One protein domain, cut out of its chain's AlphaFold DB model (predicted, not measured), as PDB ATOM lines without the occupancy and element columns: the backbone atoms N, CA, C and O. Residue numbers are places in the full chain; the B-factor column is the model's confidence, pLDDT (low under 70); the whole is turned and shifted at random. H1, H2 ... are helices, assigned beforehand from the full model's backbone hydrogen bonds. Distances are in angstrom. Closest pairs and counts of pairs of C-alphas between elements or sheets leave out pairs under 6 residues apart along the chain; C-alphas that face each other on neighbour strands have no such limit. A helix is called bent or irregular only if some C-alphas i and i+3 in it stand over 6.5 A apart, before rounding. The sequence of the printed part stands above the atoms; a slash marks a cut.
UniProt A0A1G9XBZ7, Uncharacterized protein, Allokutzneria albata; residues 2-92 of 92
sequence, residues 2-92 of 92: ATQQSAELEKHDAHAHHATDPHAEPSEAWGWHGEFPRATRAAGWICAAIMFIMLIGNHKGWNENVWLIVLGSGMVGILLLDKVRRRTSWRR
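This is residues 2 to 92 of the 92 residues of an uncharacterized protein of Allokutzneria albata (UniProt A0A1G9XBZ7). Two long helices, H3 and H4, lie side by side as a helical hairpin, and before them the chain trails away as a long arm that holds H1 and the small helix H2. The free residues 2 to 17, of which 2 to 13 belong to H1, stick out far from the hairpin. The printed part has 91 residues with four named helices in the order H1, H2, H3, H4 and no named strand, and its class is all helix. The whole is extended, with a radius of gyration of the C-alphas of 21.6 A, and its C-alphas span 70 by 38 by 26 A.

H1, residues 2 to 13, touches no helix. H2, residues 26 to 30, touches no helix either, and H1 and H2 are apart. H3, residues 37 to 53, is apart from both H1 and H2. H4, residues 62 to 86, is apart from H1 and H2 too, but it touches H3. H4 touches H3 with residues 68 to 79 alone, and the closest C-alphas of the two helices are those of Ala 48 and Gly 72, 5.1 A apart. H3 and H4 run opposite ways at a shallow tilt of 25 degrees, with 10.6 A from centre to centre, and form a helical hairpin. Every O i to N i+4 pair is within hydrogen-bond range in H3 and H4, while H1 has 7 of 8 and H2 has 0 of 1, with 1 of its 2 O i to N i+3 pairs within range.

H1 runs from Ala 2, with its C-alpha at (11.390, 74.824, -10.418), to Asp 13, and is 17.1 A long from first to last C-alpha. H2, from Pro 26 to Trp 30, measures 8.5 A; it is neither bent nor irregular, but only just: C-alphas 26 and 29 are 6.1 A apart. H3 begins at Pro 37, with its C-alpha at (25.558, 38.086, -10.830), ends at Ile 53 and measures 24.4 A. H4, the longest helix, runs from Trp 62 to Arg 86 over 36.3 A and ends at C-alpha 86, (23.262, 31.265, -19.983).

The two C-alphas farthest apart are those of Ala 2 and Gly 61, at 71.4 A. The printed part has no cut and ends at Arg 92, the chain's last residue. The link from H1 to H2, 12 residues, is long; those from H2 to H3 and from H3 to H4 are short. Residues 57 to 63 and 84 to 92 are among the stretches that stand free. The mean pLDDT of the printed part is 78.6, and the model's confidence is under 70 at residues 2 to 31, 33 to 34 and 89 to 92.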
ATOM      1  N   ALA A   2      12.144  76.018  -9.988       57.97
ATOM      2  CA  ALA A   2      11.390  74.824 -10.418       57.97
ATOM      3  C   ALA A   2      12.243  73.681 -11.024       57.97
ATOM      4  O   ALA A   2      11.873  72.521 -10.915       57.97
ATOM      5  N   THR A   3      13.400  73.990 -11.619       59.47
ATOM      6  CA  THR A   3      14.262  73.007 -12.301       59.47
ATOM      7  C   THR A   3      15.063  72.105 -11.359       59.47
ATOM      8  O   THR A   3      15.394  70.983 -11.735       59.47
ATOM      9  N   GLN A   4      15.355  72.557 -10.133       60.75
ATOM     10  CA  GLN A   4      16.017  71.723  -9.121       60.75
ATOM     11  C   GLN A   4      15.067  70.662  -8.554       60.75
ATOM     12  O   GLN A   4      15.472  69.518  -8.399       60.75
ATOM     13  N   GLN A   5      13.798  71.020  -8.327       60.66
ATOM     14  CA  GLN A   5      12.768  70.112  -7.811       60.66
ATOM     15  C   GLN A   5      12.546  68.913  -8.747       60.66
ATOM     16  O   GLN A   5      12.468  67.776  -8.298       60.66
ATOM     17  N   SER A   6      12.480  69.158 -10.058       58.38
ATOM     18  CA  SER A   6      12.311  68.110 -11.071       58.38
ATOM     19  C   SER A   6      13.527  67.187 -11.188       58.38
ATOM     20  O   SER A   6      13.358  65.990 -11.385       58.38
ATOM     21  N   ALA A   7      14.742  67.719 -11.015       62.75
ATOM     22  CA  ALA A   7      15.962  66.912 -11.045       62.75
ATOM     23  C   ALA A   7      16.109  66.043  -9.783       62.75
ATOM     24  O   ALA A   7      16.614  64.930  -9.861       62.75
ATOM     25  N   GLU A   8      15.651  66.539  -8.631       58.75
ATOM     26  CA  GLU A   8      15.601  65.786  -7.372       58.75
ATOM     27  C   GLU A   8      14.577  64.637  -7.440       58.75
ATOM     28  O   GLU A   8      14.876  63.525  -7.011       58.75
ATOM     29  N   LEU A   9      13.399  64.887  -8.030       61.56
ATOM     30  CA  LEU A   9      12.349  63.878  -8.233       61.56
ATOM     31  C   LEU A   9      12.815  62.762  -9.175       61.56
ATOM     32  O   LEU A   9      12.736  61.595  -8.811       61.56
ATOM     33  N   GLU A  10      13.421  63.106 -10.316       59.88
ATOM     34  CA  GLU A  10      13.973  62.110 -11.247       59.88
ATOM     35  C   GLU A  10      15.081  61.262 -10.593       59.88
ATOM     36  O   GLU A  10      15.173  60.055 -10.817       59.88
ATOM     37  N   LYS A  11      15.901  61.875  -9.729       56.47
ATOM     38  CA  LYS A  11      16.978  61.181  -9.013       56.47
ATOM     39  C   LYS A  11      16.445  60.253  -7.920       56.47
ATOM     40  O   LYS A  11      17.007  59.177  -7.739       56.47
ATOM     41  N   HIS A  12      15.376  60.627  -7.216       54.44
ATOM     42  CA  HIS A  12      14.705  59.750  -6.250       54.44
ATOM     43  C   HIS A  12      13.968  58.589  -6.928       54.44
ATOM     44  O   HIS A  12      14.059  57.457  -6.451       54.44
ATOM     45  N   ASP A  13      13.326  58.830  -8.070       56.66
ATOM     46  CA  ASP A  13      12.612  57.797  -8.827       56.66
ATOM     47  C   ASP A  13      13.584  56.785  -9.463       56.66
ATOM     48  O   ASP A  13      13.315  55.582  -9.501       56.66
ATOM     49  N   ALA A  14      14.781  57.235  -9.863       55.25
ATOM     50  CA  ALA A  14      15.851  56.363 -10.355       55.25
ATOM     51  C   ALA A  14      16.362  55.355  -9.303       55.25
ATOM     52  O   ALA A  14      16.920  54.318  -9.666       55.25
ATOM     53  N   HIS A  15      16.158  55.628  -8.009       50.75
ATOM     54  CA  HIS A  15      16.503  54.722  -6.909       50.75
ATOM     55  C   HIS A  15      15.342  53.805  -6.475       50.75
ATOM     56  O   HIS A  15      15.568  52.883  -5.692       50.75
ATOM     57  N   ALA A  16      14.119  54.020  -6.973       48.50
ATOM     58  CA  ALA A  16      12.904  53.408  -6.426       48.50
ATOM     59  C   ALA A  16      12.476  52.077  -7.079       48.50
ATOM     60  O   ALA A  16      11.572  51.415  -6.576       48.50
ATOM     61  N   HIS A  17      13.107  51.636  -8.170       47.69
ATOM     62  CA  HIS A  17      12.613  50.486  -8.940       47.69
ATOM     63  C   HIS A  17      13.508  49.242  -8.853       47.69
ATOM     64  O   HIS A  17      13.919  48.677  -9.863       47.69
ATOM     65  N   HIS A  18      13.740  48.756  -7.633       53.62
ATOM     66  CA  HIS A  18      13.901  47.318  -7.402       53.62
ATOM     67  C   HIS A  18      12.516  46.755  -7.077       53.62
ATOM     68  O   HIS A  18      12.172  46.563  -5.917       53.62
ATOM     69  N   ALA A  19      11.676  46.584  -8.100       53.12
ATOM     70  CA  ALA A  19      10.381  45.939  -7.924       53.12
ATOM     71  C   ALA A  19      10.624  44.479  -7.515       53.12
ATOM     72  O   ALA A  19      10.995  43.657  -8.351       53.12
ATOM     73  N   THR A  20      10.485  44.197  -6.218       55.28
ATOM     74  CA  THR A  20      10.487  42.844  -5.661       55.28
ATOM     75  C   THR A  20       9.430  42.028  -6.394       55.28
ATOM     76  O   THR A  20       8.284  42.468  -6.517       55.28
ATOM     77  N   ASP A  21       9.824  40.879  -6.937       60.06
ATOM     78  CA  ASP A  21       8.910  39.982  -7.638       60.06
ATOM     79  C   ASP A  21       7.791  39.560  -6.661       60.06
ATOM     80  O   ASP A  21       8.097  39.066  -5.575       60.06
ATOM     81  N   PRO A  22       6.499  39.746  -6.988       61.62
ATOM     82  CA  PRO A  22       5.392  39.313  -6.133       61.62
ATOM     83  C   PRO A  22       5.385  37.806  -5.831       61.62
ATOM     84  O   PRO A  22       4.697  37.374  -4.907       61.62
ATOM     85  N   HIS A  23       6.107  37.004  -6.621       63.16
ATOM     86  CA  HIS A  23       6.297  35.571  -6.393       63.16
ATOM     87  C   HIS A  23       7.486  35.234  -5.490       63.16
ATOM     88  O   HIS A  23       7.642  34.072  -5.109       63.16
ATOM     89  N   ALA A  24       8.316  36.218  -5.163       60.12
ATOM     90  CA  ALA A  24       9.461  36.035  -4.303       60.12
ATOM     91  C   ALA A  24       9.100  36.182  -2.819       60.12
ATOM     92  O   ALA A  24       8.045  36.698  -2.441       60.12
ATOM     93  N   GLU A  25       9.952  35.635  -1.960       63.28
ATOM     94  CA  GLU A  25       9.674  35.551  -0.531       63.28
ATOM     95  C   GLU A  25       9.632  36.944   0.135       63.28
ATOM     96  O   GLU A  25      10.434  37.819  -0.197       63.28
ATOM     97  N   PRO A  26       8.726  37.178   1.113       64.19
ATOM     98  CA  PRO A  26       8.541  38.493   1.740       64.19
ATOM     99  C   PRO A  26       9.773  38.976   2.515       64.19
ATOM    100  O   PRO A  26       9.867  40.164   2.827       64.19
ATOM    101  N   SER A  27      10.720  38.079   2.816       64.69
ATOM    102  CA  SER A  27      12.039  38.437   3.326       64.69
ATOM    103  C   SER A  27      12.759  39.367   2.364       64.69
ATOM    104  O   SER A  27      13.292  40.346   2.843       64.69
ATOM    105  N   GLU A  28      12.729  39.182   1.041       61.16
ATOM    106  CA  GLU A  28      13.551  39.956   0.087       61.16
ATOM    107  C   GLU A  28      13.472  41.487   0.248       61.16
ATOM    108  O   GLU A  28      14.451  42.193  -0.010       61.16
ATOM    109  N   ALA A  29      12.357  42.003   0.771       63.16
ATOM    110  CA  ALA A  29      12.124  43.420   1.040       63.16
ATOM    111  C   ALA A  29      13.090  44.075   2.060       63.16
ATOM    112  O   ALA A  29      13.265  45.290   2.025       63.16
ATOM    113  N   TRP A  30      13.756  43.323   2.949       68.38
ATOM    114  CA  TRP A  30      14.740  43.871   3.913       68.38
ATOM    115  C   TRP A  30      16.111  44.241   3.312       68.38
ATOM    116  O   TRP A  30      16.991  44.719   4.026       68.38
ATOM    117  N   GLY A  31      16.321  44.018   2.009       67.81
ATOM    118  CA  GLY A  31      17.440  44.605   1.263       67.81
ATOM    119  C   GLY A  31      18.779  43.856   1.291       67.81
ATOM    120  O   GLY A  31      19.711  44.283   0.615       67.81
ATOM    121  N   TRP A  32      18.903  42.722   1.994       73.06
ATOM    122  CA  TRP A  32      20.141  41.913   1.987       73.06
ATOM    123  C   TRP A  32      20.202  40.873   0.848       73.06
ATOM    124  O   TRP A  32      21.222  40.211   0.683       73.06
ATOM    125  N   HIS A  33      19.140  40.722   0.044       67.31
ATOM    126  CA  HIS A  33      19.005  39.680  -0.999       67.31
ATOM    127  C   HIS A  33      19.527  40.128  -2.377       67.31
ATOM    128  O   HIS A  33      19.037  39.717  -3.425       67.31
ATOM    129  N   GLY A  34      20.541  40.995  -2.395       66.56
ATOM    130  CA  GLY A  34      21.123  41.502  -3.633       66.56
ATOM    131  C   GLY A  34      21.880  40.421  -4.404       66.56
ATOM    132  O   GLY A  34      23.042  40.137  -4.110       66.56
ATOM    133  N   GLU A  35      21.268  39.862  -5.448       72.88
ATOM    134  CA  GLU A  35      22.008  39.094  -6.442       72.88
ATOM    135  C   GLU A  35      22.784  40.046  -7.361       72.88
ATOM    136  O   GLU A  35      22.224  40.745  -8.207       72.88
ATOM    137  N   PHE A  36      24.114  40.043  -7.246       79.56
ATOM    138  CA  PHE A  36      25.002  40.769  -8.157       79.56
ATOM    139  C   PHE A  36      25.712  39.800  -9.099       79.56
ATOM    140  O   PHE A  36      26.929  39.611  -9.008       79.56
ATOM    141  N   PRO A  37      25.011  39.202 -10.078       80.44
ATOM    142  CA  PRO A  37      25.558  38.086 -10.830       80.44
ATOM    143  C   PRO A  37      26.783  38.499 -11.656       80.44
ATOM    144  O   PRO A  37      27.611  37.648 -11.966       80.44
ATOM    145  N   ARG A  38      26.937  39.783 -12.019       82.44
ATOM    146  CA  ARG A  38      28.165  40.303 -12.653       82.44
ATOM    147  C   ARG A  38      29.342  40.363 -11.673       82.44
ATOM    148  O   ARG A  38      30.432  39.928 -12.036       82.44
ATOM    149  N   ALA A  39      29.116  40.858 -10.455       86.00
ATOM    150  CA  ALA A  39      30.145  40.960  -9.424       86.00
ATOM    151  C   ALA A  39      30.602  39.571  -8.963       86.00
ATOM    152  O   ALA A  39      31.799  39.315  -8.924       86.00
ATOM    153  N   THR A  40      29.670  38.638  -8.747       88.56
ATOM    154  CA  THR A  40      29.982  37.242  -8.395       88.56
ATOM    155  C   THR A  40      30.857  36.575  -9.457       88.56
ATOM    156  O   THR A  40      31.816  35.882  -9.131       88.56
ATOM    157  N   ARG A  41      30.584  36.824 -10.745       91.38
ATOM    158  CA  ARG A  41      31.411  36.310 -11.849       91.38
ATOM    159  C   ARG A  41      32.808  36.927 -11.855       91.38
ATOM    160  O   ARG A  41      33.780  36.195 -12.014       91.38
ATOM    161  N   ALA A  42      32.916  38.245 -11.685       92.62
ATOM    162  CA  ALA A  42      34.210  38.920 -11.611       92.62
ATOM    163  C   ALA A  42      35.038  38.410 -10.419       92.62
ATOM    164  O   ALA A  42      36.194  38.039 -10.596       92.62
ATOM    165  N   ALA A  43      34.418  38.295  -9.241       93.81
ATOM    166  CA  ALA A  43      35.034  37.727  -8.046       93.81
ATOM    167  C   ALA A  43      35.485  36.275  -8.265       93.81
ATOM    168  O   ALA A  43      36.596  35.921  -7.881       93.81
ATOM    169  N   GLY A  44      34.679  35.456  -8.951       94.69
ATOM    170  CA  GLY A  44      35.050  34.089  -9.318       94.69
ATOM    171  C   GLY A  44      36.306  34.026 -10.193       94.69
ATOM    172  O   GLY A  44      37.209  33.245  -9.905       94.69
ATOM    173  N   TRP A  45      36.401  34.871 -11.226       96.00
ATOM    174  CA  TRP A  45      37.594  34.940 -12.081       96.00
ATOM    175  C   TRP A  45      38.829  35.443 -11.331       96.00
ATOM    176  O   TRP A  45      39.914  34.898 -11.520       96.00
ATOM    177  N   ILE A  46      38.667  36.445 -10.462       97.19
ATOM    178  CA  ILE A  46      39.753  36.959  -9.615       97.19
ATOM    179  C   ILE A  46      40.252  35.858  -8.671       97.19
ATOM    180  O   ILE A  46      41.451  35.611  -8.600       97.19
ATOM    181  N   CYS A  47      39.342  35.153  -7.997       96.69
ATOM    182  CA  CYS A  47      39.690  34.067  -7.084       96.69
ATOM    183  C   CYS A  47      40.402  32.920  -7.818       96.69
ATOM    184  O   CYS A  47      41.433  32.435  -7.356       96.69
ATOM    185  N   ALA A  48      39.917  32.541  -9.006       96.31
ATOM    186  CA  ALA A  48      40.587  31.557  -9.850       96.31
ATOM    187  C   ALA A  48      42.008  32.004 -10.234       96.31
ATOM    188  O   ALA A  48      42.942  31.217 -10.121       96.31
ATOM    189  N   ALA A  49      42.197  33.265 -10.636       96.44
ATOM    190  CA  ALA A  49      43.517  33.798 -10.967       96.44
ATOM    191  C   ALA A  49      44.475  33.766  -9.765       96.44
ATOM    192  O   ALA A  49      45.623  33.354  -9.916       96.44
ATOM    193  N   ILE A  50      43.999  34.134  -8.571       96.25
ATOM    194  CA  ILE A  50      44.791  34.090  -7.334       96.25
ATOM    195  C   ILE A  50      45.280  32.666  -7.046       96.25
ATOM    196  O   ILE A  50      46.462  32.493  -6.762       96.25
ATOM    197  N   MET A  51      44.427  31.647  -7.196       94.81
ATOM    198  CA  MET A  51      44.820  30.242  -6.992       94.81
ATOM    199  C   MET A  51      46.008  29.831  -7.875       94.81
ATOM    200  O   MET A  51      46.901  29.124  -7.418       94.81
ATOM    201  N   PHE A  52      46.056  30.304  -9.124       95.12
ATOM    202  CA  PHE A  52      47.178  30.017 -10.023       95.12
ATOM    203  C   PHE A  52      48.407  30.886  -9.747       95.12
ATOM    204  O   PHE A  52      49.525  30.405  -9.897       95.12
ATOM    205  N   ILE A  53      48.232  32.136  -9.312       95.50
ATOM    206  CA  ILE A  53      49.352  32.988  -8.878       95.50
ATOM    207  C   ILE A  53      50.052  32.362  -7.669       95.50
ATOM    208  O   ILE A  53      51.278  32.365  -7.606       95.50
ATOM    209  N   MET A  54      49.285  31.769  -6.749       93.62
ATOM    210  CA  MET A  54      49.819  31.096  -5.566       93.62
ATOM    211  C   MET A  54      50.719  29.901  -5.900       93.62
ATOM    212  O   MET A  54      51.493  29.519  -5.042       93.62
ATOM    213  N   LEU A  55      50.709  29.359  -7.129       91.50
ATOM    214  CA  LEU A  55      51.679  28.338  -7.569       91.50
ATOM    215  C   LEU A  55      53.128  28.843  -7.575       91.50
ATOM    216  O   LEU A  55      54.063  28.042  -7.540       91.50
ATOM    217  N   ILE A  56      53.320  30.160  -7.646       88.31
ATOM    218  CA  ILE A  56      54.629  30.802  -7.670       88.31
ATOM    219  C   ILE A  56      55.005  31.146  -6.227       88.31
ATOM    220  O   ILE A  56      54.564  32.152  -5.675       88.31
ATOM    221  N   GLY A  57      55.831  30.310  -5.601       85.19
ATOM    222  CA  GLY A  57      56.202  30.498  -4.203       85.19
ATOM    223  C   GLY A  57      57.105  29.401  -3.648       85.19
ATOM    224  O   GLY A  57      57.654  28.580  -4.379       85.19
ATOM    225  N   ASN A  58      57.263  29.396  -2.324       85.38
ATOM    226  CA  ASN A  58      58.123  28.468  -1.582       85.38
ATOM    227  C   ASN A  58      57.457  27.093  -1.364       85.38
ATOM    228  O   ASN A  58      57.420  26.571  -0.247       85.38
ATOM    229  N   HIS A  59      56.899  26.505  -2.420       88.44
ATOM    230  CA  HIS A  59      56.285  25.185  -2.335       88.44
ATOM    231  C   HIS A  59      57.367  24.116  -2.211       88.44
ATOM    232  O   HIS A  59      58.163  23.899  -3.122       88.44
ATOM    233  N   LYS A  60      57.398  23.428  -1.067       87.44
ATOM    234  CA  LYS A  60      58.333  22.314  -0.829       87.44
ATOM    235  C   LYS A  60      57.794  20.970  -1.314       87.44
ATOM    236  O   LYS A  60      58.567  20.042  -1.526       87.44
ATOM    237  N   GLY A  61      56.476  20.852  -1.459       86.31
ATOM    238  CA  GLY A  61      55.795  19.608  -1.799       86.31
ATOM    239  C   GLY A  61      54.836  19.777  -2.968       86.31
ATOM    240  O   GLY A  61      54.306  20.856  -3.213       86.31
ATOM    241  N   TRP A  62      54.586  18.678  -3.675       89.12
ATOM    242  CA  TRP A  62      53.691  18.665  -4.834       89.12
ATOM    243  C   TRP A  62      52.215  18.732  -4.435       89.12
ATOM    244  O   TRP A  62      51.386  19.152  -5.236       89.12
ATOM    245  N   ASN A  63      51.885  18.367  -3.194       94.19
ATOM    246  CA  ASN A  63      50.506  18.322  -2.711       94.19
ATOM    247  C   ASN A  63      49.823  19.693  -2.793       94.19
ATOM    248  O   ASN A  63      48.686  19.776  -3.242       94.19
ATOM    249  N   GLU A  64      50.522  20.763  -2.408       92.19
ATOM    250  CA  GLU A  64      49.999  22.133  -2.472       92.19
ATOM    251  C   GLU A  64      49.684  22.540  -3.916       92.19
ATOM    252  O   GLU A  64      48.576  22.987  -4.211       92.19
ATOM    253  N   ASN A  65      50.606  22.256  -4.842       94.25
ATOM    254  CA  ASN A  65      50.401  22.500  -6.270       94.25
ATOM    255  C   ASN A  65      49.189  21.738  -6.814       94.25
ATOM    256  O   ASN A  65      48.387  22.307  -7.550       94.25
ATOM    257  N   VAL A  66      49.034  20.461  -6.446       95.69
ATOM    258  CA  VAL A  66      47.901  19.638  -6.894       95.69
ATOM    259  C   VAL A  66      46.581  20.236  -6.414       95.69
ATOM    260  O   VAL A  66      45.666  20.388  -7.219       95.69
ATOM    261  N   TRP A  67      46.481  20.635  -5.144       94.75
ATOM    262  CA  TRP A  67      45.257  21.241  -4.615       94.75
ATOM    263  C   TRP A  67      44.936  22.587  -5.268       94.75
ATOM    264  O   TRP A  67      43.791  22.799  -5.667       94.75
ATOM    265  N   LEU A  68      45.929  23.462  -5.447       95.00
ATOM    266  CA  LEU A  68      45.744  24.748  -6.125       95.00
ATOM    267  C   LEU A  68      45.290  24.564  -7.579       95.00
ATOM    268  O   LEU A  68      44.362  25.238  -8.027       95.00
ATOM    269  N   ILE A  69      45.886  23.612  -8.304       95.69
ATOM    270  CA  ILE A  69      45.508  23.308  -9.690       95.69
ATOM    271  C   ILE A  69      44.099  22.718  -9.755       95.69
ATOM    272  O   ILE A  69      43.301  23.149 -10.587       95.69
ATOM    273  N   VAL A  70      43.761  21.754  -8.896       97.38
ATOM    274  CA  VAL A  70      42.437  21.107  -8.891       97.38
ATOM    275  C   VAL A  70      41.341  22.112  -8.536       97.38
ATOM    276  O   VAL A  70      40.347  22.208  -9.252       97.38
ATOM    277  N   LEU A  71      41.527  22.912  -7.483       96.81
ATOM    278  CA  LEU A  71      40.542  23.918  -7.076       96.81
ATOM    279  C   LEU A  71      40.439  25.061  -8.093       96.81
ATOM    280  O   LEU A  71      39.332  25.447  -8.474       96.81
ATOM    281  N   GLY A  72      41.574  25.564  -8.585       96.69
ATOM    282  CA  GLY A  72      41.612  26.612  -9.603       96.69
ATOM    283  C   GLY A  72      40.939  26.174 -10.905       96.69
ATOM    284  O   GLY A  72      40.076  26.880 -11.428       96.69
ATOM    285  N   SER A  73      41.266  24.979 -11.407       97.25
ATOM    286  CA  SER A  73      40.652  24.428 -12.624       97.25
ATOM    287  C   SER A  73      39.166  24.114 -12.441       97.25
ATOM    288  O   SER A  73      38.373  24.423 -13.332       97.25
ATOM    289  N   GLY A  74      38.760  23.592 -11.279       97.38
ATOM    290  CA  GLY A  74      37.354  23.382 -10.937       97.38
ATOM    291  C   GLY A  74      36.545  24.681 -10.964       97.38
ATOM    292  O   GLY A  74      35.475  24.732 -11.572       97.38
ATOM    293  N   MET A  75      37.082  25.761 -10.390       96.31
ATOM    294  CA  MET A  75      36.423  27.069 -10.382       96.31
ATOM    295  C   MET A  75      36.282  27.659 -11.791       96.31
ATOM    296  O   MET A  75      35.205  28.130 -12.163       96.31
ATOM    297  N   VAL A  76      37.339  27.572 -12.609       96.56
ATOM    298  CA  VAL A  76      37.277  27.956 -14.030       96.56
ATOM    299  C   VAL A  76      36.226  27.125 -14.769       96.56
ATOM    300  O   VAL A  76      35.421  27.684 -15.515       96.56
ATOM    301  N   GLY A  77      36.176  25.812 -14.528       96.88
ATOM    302  CA  GLY A  77      35.176  24.914 -15.102       96.88
ATOM    303  C   GLY A  77      33.745  25.353 -14.789       96.88
ATOM    304  O   GLY A  77      32.936  25.503 -15.704       96.88
ATOM    305  N   ILE A  78      33.440  25.650 -13.523       95.00
ATOM    306  CA  ILE A  78      32.114  26.129 -13.099       95.00
ATOM    307  C   ILE A  78      31.756  27.457 -13.783       95.00
ATOM    308  O   ILE A  78      30.644  27.604 -14.290       95.00
ATOM    309  N   LEU A  79      32.688  28.412 -13.861       93.94
ATOM    310  CA  LEU A  79      32.455  29.703 -14.523       93.94
ATOM    311  C   LEU A  79      32.195  29.550 -16.028       93.94
ATOM    312  O   LEU A  79      31.362  30.261 -16.598       93.94
ATOM    313  N   LEU A  80      32.885  28.616 -16.683       93.75
ATOM    314  CA  LEU A  80      32.643  28.289 -18.085       93.75
ATOM    315  C   LEU A  80      31.280  27.613 -18.275       93.75
ATOM    316  O   LEU A  80      30.548  27.992 -19.190       93.75
ATOM    317  N   LEU A  81      30.905  26.677 -17.401       92.19
ATOM    318  CA  LEU A  81      29.589  26.033 -17.425       92.19
ATOM    319  C   LEU A  81      28.458  27.047 -17.221       92.19
ATOM    320  O   LEU A  81      27.480  27.018 -17.967       92.19
ATOM    321  N   ASP A  82      28.604  27.983 -16.278       90.12
ATOM    322  CA  ASP A  82      27.660  29.092 -16.084       90.12
ATOM    323  C   ASP A  82      27.538  29.940 -17.360       90.12
ATOM    324  O   ASP A  82      26.433  30.219 -17.839       90.12
ATOM    325  N   LYS A  83      28.670  30.280 -17.990       88.50
ATOM    326  CA  LYS A  83      28.691  31.030 -19.252       88.50
ATOM    327  C   LYS A  83      27.983  30.287 -20.389       88.50
ATOM    328  O   LYS A  83      27.259  30.923 -21.158       88.50
ATOM    329  N   VAL A  84      28.173  28.973 -20.509       89.00
ATOM    330  CA  VAL A  84      27.514  28.138 -21.528       89.00
ATOM    331  C   VAL A  84      26.020  28.003 -21.243       89.00
ATOM    332  O   VAL A  84      25.218  28.210 -22.150       89.00
ATOM    333  N   ARG A  85      25.626  27.733 -19.994       86.75
ATOM    334  CA  ARG A  85      24.221  27.553 -19.593       86.75
ATOM    335  C   ARG A  85      23.376  28.802 -19.846       86.75
ATOM    336  O   ARG A  85      22.238  28.693 -20.288       86.75
ATOM    337  N   ARG A  86      23.937  29.997 -19.642       81.50
ATOM    338  CA  ARG A  86      23.262  31.265 -19.983       81.50
ATOM    339  C   ARG A  86      23.098  31.465 -21.490       81.50
ATOM    340  O   ARG A  86      22.135  32.081 -21.921       81.50
ATOM    341  N   ARG A  87      24.025  30.939 -22.294       78.38
ATOM    342  CA  ARG A  87      23.929  30.932 -23.762       78.38
ATOM    343  C   ARG A  87      23.019  29.829 -24.296       78.38
ATOM    344  O   ARG A  87      22.936  29.662 -25.498       78.38
ATOM    345  N   THR A  88      22.394  29.017 -23.458       77.06
ATOM    346  CA  THR A  88      21.465  27.975 -23.914       77.06
ATOM    347  C   THR A  88      20.134  28.048 -23.181       77.06
ATOM    348  O   THR A  88      19.320  27.135 -23.301       77.06
ATOM    349  N   SER A  89      19.876  29.148 -22.464       65.25
ATOM    350  CA  SER A  89      18.657  29.328 -21.675       65.25
ATOM    351  C   SER A  89      17.389  29.368 -22.525       65.25
ATOM    352  O   SER A  89      16.349  28.956 -22.043       65.25
ATOM    353  N   TRP A  90      17.474  29.770 -23.797       68.62
ATOM    354  CA  TRP A  90      16.343  29.780 -24.737       68.62
ATOM    355  C   TRP A  90      15.904  28.388 -25.222       68.62
ATOM    356  O   TRP A  90      14.949  28.280 -25.983       68.62
ATOM    357  N   ARG A  91      16.632  27.321 -24.862       62.03
ATOM    358  CA  ARG A  91      16.264  25.928 -25.180       62.03
ATOM    359  C   ARG A  91      15.426  25.271 -24.074       62.03
ATOM    360  O   ARG A  91      15.277  24.051 -24.097       62.03
ATOM    361  N   ARG A  92      14.955  26.044 -23.096       55.94
ATOM    362  CA  ARG A  92      14.098  25.596 -21.996       55.94
ATOM    363  C   ARG A  92      12.817  26.404 -21.969       55.94
ATOM    364  O   ARG A  92      12.910  27.614 -22.263       55.94
TER     365      ARG A  92